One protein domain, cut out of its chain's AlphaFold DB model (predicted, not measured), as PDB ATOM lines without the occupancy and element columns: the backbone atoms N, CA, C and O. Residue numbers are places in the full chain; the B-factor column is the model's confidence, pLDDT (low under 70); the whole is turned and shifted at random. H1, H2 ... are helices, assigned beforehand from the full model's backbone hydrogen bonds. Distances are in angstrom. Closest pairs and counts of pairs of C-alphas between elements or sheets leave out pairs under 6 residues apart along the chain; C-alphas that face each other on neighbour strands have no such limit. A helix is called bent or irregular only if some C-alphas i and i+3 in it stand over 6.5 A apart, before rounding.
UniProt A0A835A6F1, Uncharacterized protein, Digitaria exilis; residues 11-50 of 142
ATOM      1  N   ALA A  11     222.319 283.563 292.836       35.66
ATOM      2  CA  ALA A  11     221.653 282.348 292.360       35.66
ATOM      3  C   ALA A  11     222.439 281.675 291.215       35.66
ATOM      4  O   ALA A  11     222.265 280.495 290.946       35.66
ATOM      5  N   TYR A  12     223.353 282.408 290.568       37.31
ATOM      6  CA  TYR A  12     224.153 281.924 289.432       37.31
ATOM      7  C   TYR A  12     225.398 281.109 289.832       37.31
ATOM      8  O   TYR A  12     226.137 280.654 288.963       37.31
ATOM      9  N   ALA A  13     225.660 280.932 291.131       43.00
ATOM     10  CA  ALA A  13     226.869 280.270 291.632       43.00
ATOM     11  C   ALA A  13     226.798 278.729 291.618       43.00
ATOM     12  O   ALA A  13     227.793 278.073 291.915       43.00
ATOM     13  N   THR A  14     225.646 278.138 291.290       46.31
ATOM     14  CA  THR A  14     225.429 276.684 291.364       46.31
ATOM     15  C   THR A  14     226.041 275.924 290.188       46.31
ATOM     16  O   THR A  14     226.596 274.851 290.390       46.31
ATOM     17  N   MET A  15     226.013 276.482 288.973       42.00
ATOM     18  CA  MET A  15     226.485 275.767 287.776       42.00
ATOM     19  C   MET A  15     228.016 275.749 287.644       42.00
ATOM     20  O   MET A  15     228.588 274.798 287.121       42.00
ATOM     21  N   GLN A  16     228.701 276.767 288.178       50.56
ATOM     22  CA  GLN A  16     230.171 276.821 288.194       50.56
ATOM     23  C   GLN A  16     230.796 275.787 289.134       50.56
ATOM     24  O   GLN A  16     231.995 275.527 289.045       50.56
ATOM     25  N   LEU A  17     230.007 275.215 290.048       52.34
ATOM     26  CA  LEU A  17     230.549 274.429 291.141       52.34
ATOM     27  C   LEU A  17     231.113 273.075 290.684       52.34
ATOM     28  O   LEU A  17     232.008 272.572 291.354       52.34
ATOM     29  N   TYR A  18     230.626 272.523 289.567       55.47
ATOM     30  CA  TYR A  18     230.813 271.107 289.225       55.47
ATOM     31  C   TYR A  18     231.839 270.828 288.119       55.47
ATOM     32  O   TYR A  18     232.495 269.794 288.146       55.47
ATOM     33  N   PHE A  19     232.007 271.737 287.156       61.44
ATOM     34  CA  PHE A  19     232.804 271.454 285.953       61.44
ATOM     35  C   PHE A  19     234.286 271.850 286.067       61.44
ATOM     36  O   PHE A  19     235.130 271.287 285.372       61.44
ATOM     37  N   TYR A  20     234.615 272.807 286.941       62.28
ATOM     38  CA  TYR A  20     235.934 273.458 286.972       62.28
ATOM     39  C   TYR A  20     236.803 273.087 288.180       62.28
ATOM     40  O   TYR A  20     237.923 273.579 288.298       62.28
ATOM     41  N   ASP A  21     236.293 272.278 289.110       69.56
ATOM     42  CA  ASP A  21     237.057 271.954 290.311       69.56
ATOM     43  C   ASP A  21     238.219 271.010 290.025       69.56
ATOM     44  O   ASP A  21     238.077 269.977 289.368       69.56
ATOM     45  N   THR A  22     239.364 271.387 290.582       68.94
ATOM     46  CA  THR A  22     240.613 270.632 290.617       68.94
ATOM     47  C   THR A  22     241.109 270.595 292.060       68.94
ATOM     48  O   THR A  22     240.687 271.402 292.893       68.94
ATOM     49  N   ASP A  23     242.041 269.696 292.382       70.88
ATOM     50  CA  ASP A  23     242.659 269.689 293.717       70.88
ATOM     51  C   ASP A  23     243.322 271.040 294.062       70.88
ATOM     52  O   ASP A  23     243.334 271.452 295.223       70.88
ATOM     53  N   GLU A  24     243.789 271.787 293.055       74.44
ATOM     54  CA  GLU A  24     244.365 273.127 293.215       74.44
ATOM     55  C   GLU A  24     243.338 274.189 293.649       74.44
ATOM     56  O   GLU A  24     243.711 275.186 294.274       74.44
ATOM     57  N   SER A  25     242.040 273.993 293.374       74.75
ATOM     58  CA  SER A  25     240.982 274.936 293.767       74.75
ATOM     59  C   SER A  25     240.509 274.747 295.219       74.75
ATOM     60  O   SER A  25     239.892 275.654 295.795       74.75
ATOM     61  N   MET A  26     240.837 273.612 295.853       76.75
ATOM     62  CA  MET A  26     240.379 273.251 297.203       76.75
ATOM     63  C   MET A  26     240.798 274.241 298.301       76.75
ATOM     64  O   MET A  26     239.930 274.646 299.079       76.75
ATOM     65  N   PRO A  27     242.055 274.730 298.371       79.19
ATOM     66  CA  PRO A  27     242.467 275.667 299.419       79.19
ATOM     67  C   PRO A  27     241.694 276.989 299.361       79.19
ATOM     68  O   PRO A  27     241.307 277.549 300.391       79.19
ATOM     69  N   TYR A  28     241.426 277.482 298.148       79.25
ATOM     70  CA  TYR A  28     240.656 278.708 297.944       79.25
ATOM     71  C   TYR A  28     239.199 278.532 298.390       79.25
ATOM     72  O   TYR A  28     238.604 279.435 298.985       79.25
ATOM     73  N   ARG A  29     238.634 277.343 298.159       74.38
ATOM     74  CA  ARG A  29     237.274 276.999 298.572       74.38
ATOM     75  C   ARG A  29     237.137 276.798 300.070       74.38
ATOM     76  O   ARG A  29     236.232 277.392 300.644       74.38
ATOM     77  N   SER A  30     238.042 276.068 300.716       79.25
ATOM     78  CA  SER A  30     238.037 275.921 302.178       79.25
ATOM     79  C   SER A  30     238.171 277.276 302.879       79.25
ATOM     80  O   SER A  30     237.528 277.510 303.898       79.25
ATOM     81  N   LYS A  31     238.928 278.218 302.296       81.19
ATOM     82  CA  LYS A  31     239.013 279.598 302.800       81.19
ATOM     83  C   LYS A  31     237.694 280.368 302.656       81.19
ATOM     84  O   LYS A  31     237.353 281.155 303.534       81.19
ATOM     85  N   ARG A  32     236.963 280.174 301.553       81.12
ATOM     86  CA  ARG A  32     235.660 280.822 301.303       81.12
ATOM     87  C   ARG A  32     234.516 280.167 302.083       81.12
ATOM     88  O   ARG A  32     233.551 280.841 302.431       81.12
ATOM     89  N   SER A  33     234.623 278.869 302.343       79.44
ATOM     90  CA  SER A  33     233.598 278.028 302.953       79.44
ATOM     91  C   SER A  33     234.258 277.056 303.939       79.44
ATOM     92  O   SER A  33     234.593 275.935 303.564       79.44
ATOM     93  N   PRO A  34     234.433 277.462 305.211       78.75
ATOM     94  CA  PRO A  34     235.163 276.683 306.219       78.75
ATOM     95  C   PRO A  34     234.536 275.326 306.561       78.75
ATOM     96  O   PRO A  34     235.216 274.444 307.070       78.75
ATOM     97  N   HIS A  35     233.240 275.158 306.287       80.94
ATOM     98  CA  HIS A  35     232.495 273.915 306.519       80.94
ATOM     99  C   HIS A  35     232.438 273.001 305.288       80.94
ATOM    100  O   HIS A  35     231.692 272.027 305.278       80.94
ATOM    101  N   LEU A  36     233.174 273.335 304.227       79.31
ATOM    102  CA  LEU A  36     233.208 272.528 303.019       79.31
ATOM    103  C   LEU A  36     234.042 271.264 303.251       79.31
ATOM    104  O   LEU A  36     235.241 271.350 303.511       79.31
ATOM    105  N   ASP A  37     233.416 270.097 303.106       84.62
ATOM    106  CA  ASP A  37     234.120 268.817 303.128       84.62
ATOM    107  C   ASP A  37     234.822 268.576 301.783       84.62
ATOM    108  O   ASP A  37     234.187 268.332 300.753       84.62
ATOM    109  N   ALA A  38     236.153 268.638 301.799       81.62
ATOM    110  CA  ALA A  38     236.978 268.407 300.619       81.62
ATOM    111  C   ALA A  38     236.824 266.982 300.059       81.62
ATOM    112  O   ALA A  38     236.891 266.796 298.845       81.62
ATOM    113  N   ASN A  39     236.584 265.979 300.908       85.44
ATOM    114  CA  ASN A  39     236.394 264.601 300.453       85.44
ATOM    115  C   ASN A  39     235.055 264.443 299.731       85.44
ATOM    116  O   ASN A  39     234.992 263.775 298.702       85.44
ATOM    117  N   LEU A  40     234.003 265.105 300.220       84.12
ATOM    118  CA  LEU A  40     232.714 265.137 299.531       84.12
ATOM    119  C   LEU A  40     232.843 265.773 298.142       84.12
ATOM    120  O   LEU A  40     232.319 265.230 297.171       84.12
ATOM    121  N   ILE A  41     233.573 266.886 298.031       82.69
ATOM    122  CA  ILE A  41     233.798 267.547 296.739       82.69
ATOM    123  C   ILE A  41     234.604 266.663 295.790       82.69
ATOM    124  O   ILE A  41     234.206 266.511 294.638       82.69
ATOM    125  N   ARG A  42     235.670 266.010 296.265       84.25
ATOM    126  CA  ARG A  42     236.419 265.035 295.456       84.25
ATOM    127  C   ARG A  42     235.534 263.900 294.956       84.25
ATOM    128  O   ARG A  42     235.596 263.560 293.782       84.25
ATOM    129  N   ASN A  43     234.668 263.359 295.811       87.12
ATOM    130  CA  ASN A  43     233.731 262.311 295.408       87.12
ATOM    131  C   ASN A  43     232.777 262.798 294.312       87.12
ATOM    132  O   ASN A  43     232.561 262.089 293.334       87.12
ATOM    133  N   VAL A  44     232.243 264.016 294.443       85.19
ATOM    134  CA  VAL A  44     231.389 264.631 293.417       85.19
ATOM    135  C   VAL A  44     232.143 264.825 292.100       85.19
ATOM    136  O   VAL A  44     231.622 264.459 291.052       85.19
ATOM    137  N   VAL A  45     233.371 265.347 292.138       83.88
ATOM    138  CA  VAL A  45     234.201 265.530 290.937       83.88
ATOM    139  C   VAL A  45     234.493 264.189 290.260       83.88
ATOM    140  O   VAL A  45     234.369 264.095 289.043       83.88
ATOM    141  N   ASN A  46     234.796 263.144 291.033       86.94
ATOM    142  CA  ASN A  46     235.039 261.797 290.507       86.94
ATOM    143  C   ASN A  46     233.784 261.186 289.865       86.94
ATOM    144  O   ASN A  46     233.873 260.558 288.815       86.94
ATOM    145  N   ILE A  47     232.598 261.383 290.455       88.31
ATOM    146  CA  ILE A  47     231.328 260.917 289.866       88.31
ATOM    147  C   ILE A  47     231.104 261.548 288.487       88.31
ATOM    148  O   ILE A  47     230.624 260.882 287.571       88.31
ATOM    149  N   LEU A  48     231.458 262.825 288.346       86.12
ATOM    150  CA  LEU A  48     231.267 263.590 287.120       86.12
ATOM    151  C   LEU A  48     232.417 263.432 286.118       86.12
ATOM    152  O   LEU A  48     232.315 263.959 285.019       86.12
ATOM    153  N   GLU A  49     233.495 262.716 286.446       85.75
ATOM    154  CA  GLU A  49     234.711 262.655 285.621       85.75
ATOM    155  C   GLU A  49     234.442 262.229 284.170       85.75
ATOM    156  O   GLU A  49     235.058 262.762 283.258       85.75
ATOM    157  N   ASN A  50     233.478 261.330 283.956       86.19
ATOM    158  CA  ASN A  50     233.116 260.813 282.631       86.19
ATOM    159  C   ASN A  50     231.936 261.561 281.982       86.19
ATOM    160  O   ASN A  50     231.283 261.037 281.079       86.19
TER     161      ASN A  50
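AT A GLANCE: This is residues 11 to 50 of the 142 residues of an uncharacterized protein of Digitaria exilis (UniProt A0A835A6F1). Two helices of ten residues, H2 and H3, are joined by a tight loop and fold back on each other at a steep angle with few contacts, and a one-turn helix, H1, sits near the later part of H3. Residues 11 to 16 stick out as a free arm. The printed part has 40 residues with three named helices, H1, H2 and H3 in that order along the chain, and no named strand; the class is all helix. The whole is compact, with a radius of gyration of the C-alphas of 10.1 A and spans of 28 by 24 by 16 A.

HOW THE PARTS SIT: H2, residues 23 to 32, and H3, residues 38 to 47, only just touch, with 3 pairs of C-alphas within 8 A; the closest are those of Met 26 and Ala 38, 6.8 A apart. Their lines stand at a steep tilt of 46 degrees, and they run opposite ways. H1, residues 16 to 19, only just touches H3, also with 3 pairs of C-alphas within 8 A, the closest being those of Tyr 18 and Val 45 at 6.7 A. H1 and H2 are apart. In H3 every O i to N i+4 pair is within hydrogen-bond range, in H2 4 of 6 are, and H1 is too short for such a pair.

IN THESE COORDINATES: H2 begins at C-alpha 23, (242.659, 269.689, 293.717), and is 15.2 A long; it is irregular, but only just, with C-alphas 24 and 27 7.0 A apart. H3 is 14.3 A long and ends at C-alpha 47, (231.328, 260.917, 289.866). H1 begins at C-alpha 16, (230.171, 276.821, 288.194); it is neither bent nor irregular, but only just: C-alphas 16 and 19 are 6.4 A apart.

THE WHOLE: The two C-alphas farthest apart, those of Pro 34 and Asn 50, are 28.5 A apart. The printed part has no cut, and the links H1 to H2 and H2 to H3 are tight. The mean pLDDT of the printed part is 72.7, and residues 11 to 22 are under 70.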